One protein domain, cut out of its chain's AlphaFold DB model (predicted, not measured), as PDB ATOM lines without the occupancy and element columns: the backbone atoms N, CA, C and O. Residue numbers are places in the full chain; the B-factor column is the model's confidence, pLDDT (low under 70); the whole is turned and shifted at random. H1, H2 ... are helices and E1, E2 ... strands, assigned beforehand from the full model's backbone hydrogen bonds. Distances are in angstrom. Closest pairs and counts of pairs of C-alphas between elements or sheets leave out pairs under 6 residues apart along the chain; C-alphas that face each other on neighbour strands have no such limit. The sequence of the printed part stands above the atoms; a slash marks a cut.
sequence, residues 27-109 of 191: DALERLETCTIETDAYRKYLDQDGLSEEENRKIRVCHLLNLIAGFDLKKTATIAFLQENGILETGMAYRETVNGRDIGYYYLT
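Overview. This is residues 27 to 109 of the 191 residues of an uncharacterized protein of Listeriaceae bacterium FSL A5-0209 (UniProt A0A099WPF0). A small, strongly twisted antiparallel sheet, in the order E1, E3, E2, is sandwiched between H3 across one face and H4 along the other. H1 packs on H4 at one end of the longest axis, and short H2 packs on H3 toward the other. The 83 printed residues include four named helices and three named strands, in the order H1 H2 H3 E1 H4 E2 E3, class mixed. The whole is compact, with a radius of gyration of the C-alphas of 12.3 A and spans of 36 by 27 by 20 A.

Along the chain. Start with inner strand E3, residues 101 to 108, 21.4 A, ending at C-alpha 108 (5.236, -26.733, -28.311). Its neighbours are E1, residues 68 to 72, and E2, residues 88 to 98, 20.6 A, which bends by 92 degrees at residue 91. Find H3, residues 53 to 64, 16.3 A, and H4, residues 76 to 84, 12.1 A. H1, residues 27 to 35, begins at C-alpha 27 (7.182, -34.024, -13.033); H2 is residues 41 to 44.

Arrangement. Between E1 and E3, N 71 and O 104 are 2.8 A apart; in hairpin E2 and E3, N 103 and O 96 are 2.8 A apart, both within hydrogen-bond range. E1, H4 and E2 form a split strand-helix-strand unit, E3 between its strands, with a right-handed crossover. H3 and H4 lie on opposite faces, three layers, at heights over the sheet of 10.0 A and 8.6 A. H1 touches H4 at a steep tilt of 42 degrees, closest C-alphas Ala 28 and Leu 82, 6.7 A. H2 touches residues 60 to 64 of H3 alone, closest C-alphas Tyr 42 and His 63, 4.9 A. Every O i to N i+4 pair is within range in H1, H3 and H4; H2 is too short for one.

Size, cuts and confidence. The C-alphas farthest apart, of Asp 27 and Glu 53, are 36.8 A apart. The printed part has no cut and no long link. Mean pLDDT of the printed part is 72.0; residues 27 to 45, 54 and 59 to 67 are under 70.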
ATOM      1  N   ASP A  27       8.386 -34.740 -13.445       54.19
ATOM      2  CA  ASP A  27       7.182 -34.024 -13.033       54.19
ATOM      3  C   ASP A  27       6.461 -33.256 -14.156       54.19
ATOM      4  O   ASP A  27       5.237 -33.147 -14.144       54.19
ATOM      5  N   ALA A  28       7.182 -32.668 -15.108       54.47
ATOM      6  CA  ALA A  28       6.611 -31.910 -16.216       54.47
ATOM      7  C   ALA A  28       6.033 -32.814 -17.302       54.47
ATOM      8  O   ALA A  28       4.981 -32.488 -17.848       54.47
ATOM      9  N   LEU A  29       6.670 -33.957 -17.559       54.16
ATOM     10  CA  LEU A  29       6.142 -34.977 -18.459       54.16
ATOM     11  C   LEU A  29       4.895 -35.633 -17.855       54.16
ATOM     12  O   LEU A  29       3.848 -35.654 -18.496       54.16
ATOM     13  N   GLU A  30       4.951 -36.037 -16.586       55.69
ATOM     14  CA  GLU A  30       3.778 -36.548 -15.863       55.69
ATOM     15  C   GLU A  30       2.633 -35.525 -15.853       55.69
ATOM     16  O   GLU A  30       1.462 -35.861 -16.040       55.69
ATOM     17  N   ARG A  31       2.949 -34.238 -15.675       58.47
ATOM     18  CA  ARG A  31       1.954 -33.166 -15.772       58.47
ATOM     19  C   ARG A  31       1.383 -33.051 -17.176       58.47
ATOM     20  O   ARG A  31       0.166 -32.976 -17.295       58.47
ATOM     21  N   LEU A  32       2.216 -33.062 -18.215       59.12
ATOM     22  CA  LEU A  32       1.787 -33.019 -19.613       59.12
ATOM     23  C   LEU A  32       0.815 -34.173 -19.919       59.12
ATOM     24  O   LEU A  32      -0.278 -33.935 -20.432       59.12
ATOM     25  N   GLU A  33       1.153 -35.399 -19.524       56.94
ATOM     26  CA  GLU A  33       0.326 -36.595 -19.742       56.94
ATOM     27  C   GLU A  33      -0.988 -36.565 -18.952       56.94
ATOM     28  O   GLU A  33      -2.038 -36.945 -19.465       56.94
ATOM     29  N   THR A  34      -0.969 -36.073 -17.711       56.44
ATOM     30  CA  THR A  34      -2.160 -36.065 -16.839       56.44
ATOM     31  C   THR A  34      -3.136 -34.926 -17.127       56.44
ATOM     32  O   THR A  34      -4.287 -34.974 -16.676       56.44
ATOM     33  N   CYS A  35      -2.699 -33.872 -17.823       55.81
ATOM     34  CA  CYS A  35      -3.514 -32.677 -18.066       55.81
ATOM     35  C   CYS A  35      -3.844 -32.402 -19.535       55.81
ATOM     36  O   CYS A  35      -4.711 -31.561 -19.803       55.81
ATOM     37  N   THR A  36      -3.204 -33.109 -20.469       56.25
ATOM     38  CA  THR A  36      -3.669 -33.136 -21.857       56.25
ATOM     39  C   THR A  36      -5.017 -33.843 -21.934       56.25
ATOM     40  O   THR A  36      -5.434 -34.496 -20.986       56.25
ATOM     41  N   ILE A  37      -5.760 -33.691 -23.025       57.31
ATOM     42  CA  ILE A  37      -6.930 -34.537 -23.300       57.31
ATOM     43  C   ILE A  37      -6.703 -35.338 -24.579       57.31
ATOM     44  O   ILE A  37      -6.027 -34.868 -25.494       57.31
ATOM     45  N   GLU A  38      -7.263 -36.548 -24.663       53.94
ATOM     46  CA  GLU A  38      -7.214 -37.314 -25.908       53.94
ATOM     47  C   GLU A  38      -8.061 -36.570 -26.945       53.94
ATOM     48  O   GLU A  38      -9.266 -36.374 -26.763       53.94
ATOM     49  N   THR A  39      -7.424 -36.106 -28.019       48.22
ATOM     50  CA  THR A  39      -8.114 -35.395 -29.097       48.22
ATOM     51  C   THR A  39      -7.935 -36.133 -30.414       48.22
ATOM     52  O   THR A  39      -6.840 -36.550 -30.779       48.22
ATOM     53  N   ASP A  40      -9.012 -36.233 -31.189       50.28
ATOM     54  CA  ASP A  40      -8.970 -36.621 -32.605       50.28
ATOM     55  C   ASP A  40      -8.524 -35.438 -33.501       50.28
ATOM     56  O   ASP A  40      -8.766 -35.456 -34.713       50.28
ATOM     57  N   ALA A  41      -7.921 -34.390 -32.920       51.34
ATOM     58  CA  ALA A  41      -7.877 -33.047 -33.494       51.34
ATOM     59  C   ALA A  41      -7.243 -33.001 -34.887       51.34
ATOM     60  O   ALA A  41      -7.800 -32.360 -35.757       51.34
ATOM     61  N   TYR A  42      -6.192 -33.765 -35.195       49.38
ATOM     62  CA  TYR A  42      -5.667 -33.787 -36.570       49.38
ATOM     63  C   TYR A  42      -6.710 -34.214 -37.626       49.38
ATOM     64  O   TYR A  42      -6.806 -33.607 -38.690       49.38
ATOM     65  N   ARG A  43      -7.517 -35.248 -37.345       53.34
ATOM     66  CA  ARG A  43      -8.504 -35.780 -38.307       53.34
ATOM     67  C   ARG A  43      -9.811 -34.991 -38.332       53.34
ATOM     68  O   ARG A  43     -10.603 -35.187 -39.249       53.34
ATOM     69  N   LYS A  44     -10.063 -34.184 -37.302       60.34
ATOM     70  CA  LYS A  44     -11.324 -33.462 -37.093       60.34
ATOM     71  C   LYS A  44     -11.149 -31.949 -36.968       60.34
ATOM     72  O   LYS A  44     -12.143 -31.276 -36.730       60.34
ATOM     73  N   TYR A  45      -9.931 -31.426 -37.119       68.06
ATOM     74  CA  TYR A  45      -9.678 -29.994 -37.071       68.06
ATOM     75  C   TYR A  45     -10.491 -29.326 -38.170       68.06
ATOM     76  O   TYR A  45     -10.352 -29.649 -39.353       68.06
ATOM     77  N   LEU A  46     -11.347 -28.412 -37.742       73.94
ATOM     78  CA  LEU A  46     -12.050 -27.485 -38.601       73.94
ATOM     79  C   LEU A  46     -11.342 -26.145 -38.478       73.94
ATOM     80  O   LEU A  46     -10.912 -25.763 -37.386       73.94
ATOM     81  N   ASP A  47     -11.219 -25.456 -39.603       79.31
ATOM     82  CA  ASP A  47     -10.623 -24.130 -39.631       79.31
ATOM     83  C   ASP A  47     -11.360 -23.210 -38.664       79.31
ATOM     84  O   ASP A  47     -12.588 -23.233 -38.566       79.31
ATOM     85  N   GLN A  48     -10.588 -22.447 -37.899       81.75
ATOM     86  CA  GLN A  48     -11.140 -21.563 -36.891       81.75
ATOM     87  C   GLN A  48     -11.600 -20.276 -37.565       81.75
ATOM     88  O   GLN A  48     -10.824 -19.605 -38.259       81.75
ATOM     89  N   ASP A  49     -12.861 -19.927 -37.331       81.38
ATOM     90  CA  ASP A  49     -13.429 -18.668 -37.785       81.38
ATOM     91  C   ASP A  49     -12.636 -17.493 -37.192       81.38
ATOM     92  O   ASP A  49     -12.393 -17.421 -35.986       81.38
ATOM     93  N   GLY A  50     -12.230 -16.553 -38.049       83.00
ATOM     94  CA  GLY A  50     -11.458 -15.373 -37.649       83.00
ATOM     95  C   GLY A  50      -9.935 -15.522 -37.728       83.00
ATOM     96  O   GLY A  50      -9.246 -14.521 -37.539       83.00
ATOM     97  N   LEU A  51      -9.409 -16.707 -38.060       84.06
ATOM     98  CA  LEU A  51      -8.001 -16.888 -38.433       84.06
ATOM     99  C   LEU A  51      -7.805 -16.788 -39.948       84.06
ATOM    100  O   LEU A  51      -8.700 -17.100 -40.739       84.06
ATOM    101  N   SER A  52      -6.610 -16.375 -40.368       84.56
ATOM    102  CA  SER A  52      -6.227 -16.419 -41.780       84.56
ATOM    103  C   SER A  52      -6.055 -17.863 -42.277       84.56
ATOM    104  O   SER A  52      -5.793 -18.786 -41.505       84.56
ATOM    105  N   GLU A  53      -6.150 -18.078 -43.593       78.62
ATOM    106  CA  GLU A  53      -5.883 -19.395 -44.198       78.62
ATOM    107  C   GLU A  53      -4.450 -19.881 -43.915       78.62
ATOM    108  O   GLU A  53      -4.205 -21.076 -43.760       78.62
ATOM    109  N   GLU A  54      -3.493 -18.958 -43.810       68.56
ATOM    110  CA  GLU A  54      -2.107 -19.278 -43.472       68.56
ATOM    111  C   GLU A  54      -1.975 -19.804 -42.036       68.56
ATOM    112  O   GLU A  54      -1.317 -20.823 -41.807       68.56
ATOM    113  N   GLU A  55      -2.655 -19.174 -41.076       72.88
ATOM    114  CA  GLU A  55      -2.682 -19.622 -39.681       72.88
ATOM    115  C   GLU A  55      -3.414 -20.955 -39.527       72.88
ATOM    116  O   GLU A  55      -2.886 -21.875 -38.901       72.88
ATOM    117  N   ASN A  56      -4.576 -21.112 -40.166       73.06
ATOM    118  CA  ASN A  56      -5.294 -22.387 -40.197       73.06
ATOM    119  C   ASN A  56      -4.426 -23.498 -40.802       73.06
ATOM    120  O   ASN A  56      -4.331 -24.599 -40.254       73.06
ATOM    121  N   ARG A  57      -3.696 -23.205 -41.885       70.75
ATOM    122  CA  ARG A  57      -2.732 -24.143 -42.471       70.75
ATOM    123  C   ARG A  57      -1.612 -24.504 -41.500       70.75
ATOM    124  O   ARG A  57      -1.272 -25.685 -41.416       70.75
ATOM    125  N   LYS A  58      -1.047 -23.531 -40.780       70.50
ATOM    126  CA  LYS A  58      -0.021 -23.772 -39.757       70.50
ATOM    127  C   LYS A  58      -0.551 -24.708 -38.669       70.50
ATOM    128  O   LYS A  58       0.093 -25.713 -38.379       70.50
ATOM    129  N   ILE A  59      -1.745 -24.445 -38.141       67.25
ATOM    130  CA  ILE A  59      -2.376 -25.264 -37.097       67.25
ATOM    131  C   ILE A  59      -2.605 -26.701 -37.585       67.25
ATOM    132  O   ILE A  59      -2.223 -27.650 -36.896       67.25
ATOM    133  N   ARG A  60      -3.121 -26.887 -38.810       65.19
ATOM    134  CA  ARG A  60      -3.286 -28.220 -39.426       65.19
ATOM    135  C   ARG A  60      -1.974 -29.003 -39.476       65.19
ATOM    136  O   ARG A  60      -1.949 -30.189 -39.149       65.19
ATOM    137  N   VAL A  61      -0.883 -28.344 -39.872       60.66
ATOM    138  CA  VAL A  61       0.452 -28.958 -39.919       60.66
ATOM    139  C   VAL A  61       0.953 -29.294 -38.513       60.66
ATOM    140  O   VAL A  61       1.459 -30.392 -38.298       60.66
ATOM    141  N   CYS A  62       0.770 -28.406 -37.535       65.19
ATOM    142  CA  CYS A  62       1.169 -28.666 -36.152       65.19
ATOM    143  C   CYS A  62       0.386 -29.832 -35.530       65.19
ATOM    144  O   CYS A  62       0.988 -30.657 -34.846       65.19
ATOM    145  N   HIS A  63      -0.911 -29.975 -35.816       65.44
ATOM    146  CA  HIS A  63      -1.670 -31.167 -35.426       65.44
ATOM    147  C   HIS A  63      -1.157 -32.434 -36.103       65.44
ATOM    148  O   HIS A  63      -0.983 -33.444 -35.425       65.44
ATOM    149  N   LEU A  64      -0.886 -32.384 -37.413       56.00
ATOM    150  CA  LEU A  64      -0.344 -33.523 -38.161       56.00
ATOM    151  C   LEU A  64       0.970 -34.027 -37.555       56.00
ATOM    152  O   LEU A  64       1.214 -35.228 -37.499       56.00
ATOM    153  N   LEU A  65       1.819 -33.099 -37.121       58.41
ATOM    154  CA  LEU A  65       3.147 -33.390 -36.592       58.41
ATOM    155  C   LEU A  65       3.171 -33.570 -35.063       58.41
ATOM    156  O   LEU A  65       4.241 -33.795 -34.489       58.41
ATOM    157  N   ASN A  66       2.016 -33.502 -34.391       62.62
ATOM    158  CA  ASN A  66       1.918 -33.542 -32.929       62.62
ATOM    159  C   ASN A  66       2.822 -32.501 -32.246       62.62
ATOM    160  O   ASN A  66       3.571 -32.825 -31.324       62.62
ATOM    161  N   LEU A  67       2.797 -31.269 -32.753       68.19
ATOM    162  CA  LEU A  67       3.539 -30.111 -32.230       68.19
ATOM    163  C   LEU A  67       2.613 -29.120 -31.513       68.19
ATOM    164  O   LEU A  67       2.970 -27.970 -31.274       68.19
ATOM    165  N   ILE A  68       1.393 -29.558 -31.224       73.94
ATOM    166  CA  ILE A  68       0.367 -28.788 -30.541       73.94
ATOM    167  C   ILE A  68      -0.319 -29.702 -29.525       73.94
ATOM    168  O   ILE A  68      -0.607 -30.866 -29.820       73.94
ATOM    169  N   ALA A  69      -0.555 -29.184 -28.327       76.19
ATOM    170  CA  ALA A  69      -1.102 -29.926 -27.200       76.19
ATOM    171  C   ALA A  69      -2.373 -29.240 -26.682       76.19
ATOM    172  O   ALA A  69      -2.407 -28.020 -26.529       76.19
ATOM    173  N   GLY A  70      -3.430 -30.025 -26.458       78.94
ATOM    174  CA  GLY A  70      -4.723 -29.545 -25.967       78.94
ATOM    175  C   GLY A  70      -4.868 -29.764 -24.463       78.94
ATOM    176  O   GLY A  70      -4.739 -30.898 -24.004       78.94
ATOM    177  N   PHE A  71      -5.180 -28.703 -23.720       78.69
ATOM    178  CA  PHE A  71      -5.289 -28.701 -22.259       78.69
ATOM    179  C   PHE A  71      -6.637 -28.164 -21.793       78.69
ATOM    180  O   PHE A  71      -7.150 -27.192 -22.345       78.69
ATOM    181  N   ASP A  72      -7.187 -28.747 -20.727       82.00
ATOM    182  CA  ASP A  72      -8.354 -28.174 -20.048       82.00
ATOM    183  C   ASP A  72      -7.974 -26.824 -19.425       82.00
ATOM    184  O   ASP A  72      -7.105 -26.752 -18.553       82.00
ATOM    185  N   LEU A  73      -8.649 -25.748 -19.838       82.56
ATOM    186  CA  LEU A  73      -8.364 -24.388 -19.376       82.56
ATOM    187  C   LEU A  73      -8.588 -24.196 -17.871       82.56
ATOM    188  O   LEU A  73      -8.103 -23.222 -17.299       82.56
ATOM    189  N   LYS A  74      -9.268 -25.127 -17.190       82.62
ATOM    190  CA  LYS A  74      -9.366 -25.136 -15.722       82.62
ATOM    191  C   LYS A  74      -8.056 -25.548 -15.041       82.62
ATOM    192  O   LYS A  74      -7.902 -25.317 -13.843       82.62
ATOM    193  N   LYS A  75      -7.106 -26.149 -15.764       80.25
ATOM    194  CA  LYS A  75      -5.790 -26.587 -15.265       80.25
ATOM    195  C   LYS A  75      -4.736 -25.477 -15.375       80.25
ATOM    196  O   LYS A  75      -3.601 -25.721 -15.770       80.25
ATOM    197  N   THR A  76      -5.101 -24.255 -14.992       82.81
ATOM    198  CA  THR A  76      -4.273 -23.047 -15.169       82.81
ATOM    199  C   THR A  76      -2.880 -23.158 -14.549       82.81
ATOM    200  O   THR A  76      -1.904 -22.779 -15.186       82.81
ATOM    201  N   ALA A  77      -2.763 -23.729 -13.346       78.56
ATOM    202  CA  ALA A  77      -1.473 -23.918 -12.676       78.56
ATOM    203  C   ALA A  77      -0.536 -24.864 -13.444       78.56
ATOM    204  O   ALA A  77       0.674 -24.660 -13.464       78.56
ATOM    205  N   THR A  78      -1.087 -25.891 -14.095       73.56
ATOM    206  CA  THR A  78      -0.300 -26.832 -14.895       73.56
ATOM    207  C   THR A  78       0.145 -26.200 -16.207       73.56
ATOM    208  O   THR A  78       1.299 -26.352 -16.588       73.56
ATOM    209  N   ILE A  79      -0.744 -25.446 -16.861       79.50
ATOM    210  CA  ILE A  79      -0.420 -24.701 -18.083       79.50
ATOM    211  C   ILE A  79       0.699 -23.691 -17.803       79.50
ATOM    212  O   ILE A  79       1.698 -23.690 -18.515       79.50
ATOM    213  N   ALA A  80       0.576 -22.898 -16.732       82.31
ATOM    214  CA  ALA A  80       1.596 -21.928 -16.333       82.31
ATOM    215  C   ALA A  80       2.946 -22.605 -16.067       82.31
ATOM    216  O   ALA A  80       3.963 -22.180 -16.600       82.31
ATOM    217  N   PHE A  81       2.947 -23.719 -15.331       78.94
ATOM    218  CA  PHE A  81       4.162 -24.487 -15.083       78.94
ATOM    219  C   PHE A  81       4.825 -24.982 -16.380       78.94
ATOM    220  O   PHE A  81       6.038 -24.879 -16.526       78.94
ATOM    221  N   LEU A  82       4.053 -25.508 -17.335       75.69
ATOM    222  CA  LEU A  82       4.595 -25.981 -18.614       75.69
ATOM    223  C   LEU A  82       5.145 -24.833 -19.477       75.69
ATOM    224  O   LEU A  82       6.138 -25.020 -20.177       75.69
ATOM    225  N   GLN A  83       4.539 -23.649 -19.407       82.00
ATOM    226  CA  GLN A  83       5.047 -22.444 -20.071       82.00
ATOM    227  C   GLN A  83       6.335 -21.929 -19.413       82.00
ATOM    228  O   GLN A  83       7.299 -21.624 -20.106       82.00
ATOM    229  N   GLU A  84       6.391 -21.887 -18.078       79.50
ATOM    230  CA  GLU A  84       7.576 -21.465 -17.312       79.50
ATOM    231  C   GLU A  84       8.784 -22.387 -17.530       79.50
ATOM    232  O   GLU A  84       9.921 -21.926 -17.495       79.50
ATOM    233  N   ASN A  85       8.541 -23.676 -17.786       70.88
ATOM    234  CA  ASN A  85       9.582 -24.657 -18.109       70.88
ATOM    235  C   ASN A  85       9.911 -24.719 -19.611       70.88
ATOM    236  O   ASN A  85      10.605 -25.636 -20.038       70.88
ATOM    237  N   GLY A  86       9.405 -23.781 -20.418       70.94
ATOM    238  CA  GLY A  86       9.752 -23.680 -21.834       70.94
ATOM    239  C   GLY A  86       9.212 -24.820 -22.693       70.94
ATOM    240  O   GLY A  86       9.790 -25.105 -23.732       70.94
ATOM    241  N   ILE A  87       8.126 -25.483 -22.288       75.06
ATOM    242  CA  ILE A  87       7.539 -26.617 -23.027       75.06
ATOM    243  C   ILE A  87       6.432 -26.158 -23.965       75.06
ATOM    244  O   ILE A  87       6.297 -26.656 -25.083       75.06
ATOM    245  N   LEU A  88       5.638 -25.195 -23.500       79.62
ATOM    246  CA  LEU A  88       4.557 -24.579 -24.255       79.62
ATOM    247  C   LEU A  88       4.879 -23.124 -24.550       79.62
ATOM    248  O   LEU A  88       5.409 -22.406 -23.703       79.62
ATOM    249  N   GLU A  89       4.441 -22.664 -25.712       82.00
ATOM    250  CA  GLU A  89       4.411 -21.241 -26.021       82.00
ATOM    251  C   GLU A  89       3.472 -20.481 -25.060       82.00
ATOM    252  O   GLU A  89       2.419 -20.976 -24.636       82.00
ATOM    253  N   THR A  90       3.812 -19.227 -24.742       82.44
ATOM    254  CA  THR A  90       3.015 -18.367 -23.840       82.44
ATOM    255  C   THR A  90       1.623 -17.998 -24.382       82.44
ATOM    256  O   THR A  90       0.791 -17.471 -23.643       82.44
ATOM    257  N   GLY A  91       1.328 -18.306 -25.649       84.44
ATOM    258  CA  GLY A  91       0.045 -18.049 -26.305       84.44
ATOM    259  C   GLY A  91      -0.683 -19.322 -26.742       84.44
ATOM    260  O   GLY A  91      -0.068 -20.289 -27.188       84.44
ATOM    261  N   MET A  92      -2.016 -19.293 -26.660       87.19
ATOM    262  CA  MET A  92      -2.858 -20.320 -27.278       87.19
ATOM    263  C   MET A  92      -2.889 -20.143 -28.794       87.19
ATOM    264  O   MET A  92      -3.042 -19.029 -29.290       87.19
ATOM    265  N   ALA A  93      -2.821 -21.256 -29.517       84.88
ATOM    266  CA  ALA A  93      -3.095 -21.315 -30.944       84.88
ATOM    267  C   ALA A  93      -4.585 -21.082 -31.222       84.88
ATOM    268  O   ALA A  93      -4.943 -20.261 -32.058       84.88
ATOM    269  N   TYR A  94      -5.448 -21.811 -30.511       86.50
ATOM    270  CA  TYR A  94      -6.898 -21.662 -30.571       86.50
ATOM    271  C   TYR A  94      -7.559 -22.339 -29.361       86.50
ATOM    272  O   TYR A  94      -6.897 -22.996 -28.550       86.50
ATOM    273  N   ARG A  95      -8.875 -22.169 -29.234       87.56
ATOM    274  CA  ARG A  95      -9.698 -22.760 -28.177       87.56
ATOM    275  C   ARG A  95     -10.884 -23.484 -28.795       87.56
ATOM    276  O   ARG A  95     -11.484 -22.992 -29.739       87.56
ATOM    277  N   GLU A  96     -11.270 -24.593 -28.185       82.88
ATOM    278  CA  GLU A  96     -12.449 -25.367 -28.566       82.88
ATOM    279  C   GLU A  96     -13.200 -25.838 -27.317       82.88
ATOM    280  O   GLU A  96     -12.599 -26.044 -26.260       82.88
ATOM    281  N   THR A  97     -14.512 -26.048 -27.426       82.94
ATOM    282  CA  THR A  97     -15.283 -26.728 -26.381       82.94
ATOM    283  C   THR A  97     -15.538 -28.177 -26.795       82.94
ATOM    284  O   THR A  97     -16.337 -28.444 -27.690       82.94
ATOM    285  N   VAL A  98     -14.903 -29.130 -26.110       72.94
ATOM    286  CA  VAL A  98     -15.012 -30.571 -26.394       72.94
ATOM    287  C   VAL A  98     -15.718 -31.258 -25.230       72.94
ATOM    288  O   VAL A  98     -15.270 -31.177 -24.087       72.94
ATOM    289  N   ASN A  99     -16.840 -31.938 -25.493       74.12
ATOM    290  CA  ASN A  99     -17.636 -32.641 -24.470       74.12
ATOM    291  C   ASN A  99     -17.985 -31.767 -23.240       74.12
ATOM    292  O   ASN A  99     -17.970 -32.239 -22.102       74.12
ATOM    293  N   GLY A 100     -18.266 -30.476 -23.461       75.69
ATOM    294  CA  GLY A 100     -18.596 -29.515 -22.399       75.69
ATOM    295  C   GLY A 100     -17.402 -29.026 -21.569       75.69
ATOM    296  O   GLY A 100     -17.602 -28.403 -20.525       75.69
ATOM    297  N   ARG A 101     -16.167 -29.305 -22.002       77.12
ATOM    298  CA  ARG A 101     -14.934 -28.771 -21.408       77.12
ATOM    299  C   ARG A 101     -14.308 -27.755 -22.345       77.12
ATOM    300  O   ARG A 101     -14.286 -27.972 -23.550       77.12
ATOM    301  N   ASP A 102     -13.784 -26.679 -21.777       82.81
ATOM    302  CA  ASP A 102     -13.050 -25.668 -22.526       82.81
ATOM    303  C   ASP A 102     -11.585 -26.065 -22.638       82.81
ATOM    304  O   ASP A 102     -10.888 -26.181 -21.630       82.81
ATOM    305  N   ILE A 103     -11.138 -26.273 -23.870       82.19
ATOM    306  CA  ILE A 103      -9.814 -26.779 -24.194       82.19
ATOM    307  C   ILE A 103      -9.039 -25.690 -24.926       82.19
ATOM    308  O   ILE A 103      -9.506 -25.160 -25.933       82.19
ATOM    309  N   GLY A 104      -7.858 -25.355 -24.418       83.56
ATOM    310  CA  GLY A 104      -6.894 -24.500 -25.101       83.56
ATOM    311  C   GLY A 104      -5.840 -25.351 -25.784       83.56
ATOM    312  O   GLY A 104      -5.295 -26.264 -25.165       83.56
ATOM    313  N   TYR A 105      -5.542 -25.048 -27.041       84.12
ATOM    314  CA  TYR A 105      -4.471 -25.698 -27.783       84.12
ATOM    315  C   TYR A 105      -3.255 -24.783 -27.837       84.12
ATOM    316  O   TYR A 105      -3.368 -23.617 -28.214       84.12
ATOM    317  N   TYR A 106      -2.097 -25.311 -27.461       84.38
ATOM    318  CA  TYR A 106      -0.845 -24.571 -27.326       84.38
ATOM    319  C   TYR A 106       0.222 -25.219 -28.193       84.38
ATOM    320  O   TYR A 106       0.323 -26.448 -28.233       84.38
ATOM    321  N   TYR A 107       1.012 -24.403 -28.884       81.50
ATOM    322  CA  TYR A 107       2.185 -24.894 -29.598       81.50
ATOM    323  C   TYR A 107       3.247 -25.357 -28.598       81.50
ATOM    324  O   TYR A 107       3.406 -24.752 -27.534       81.50
ATOM    325  N   LEU A 108       3.967 -26.416 -28.958       76.00
ATOM    326  CA  LEU A 108       5.236 -26.733 -28.311       76.00
ATOM    327  C   LEU A 108       6.285 -25.697 -28.736       76.00
ATOM    328  O   LEU A 108       6.251 -25.232 -29.879       76.00
ATOM    329  N   THR A 109       7.199 -25.355 -27.834       73.12
ATOM    330  CA  THR A 109       8.349 -24.492 -28.150       73.12
ATOM    331  C   THR A 109       9.336 -25.206 -29.074       73.12
ATOM    332  O   THR A 109       9.354 -26.436 -29.144       73.12
TER     333      THR A 109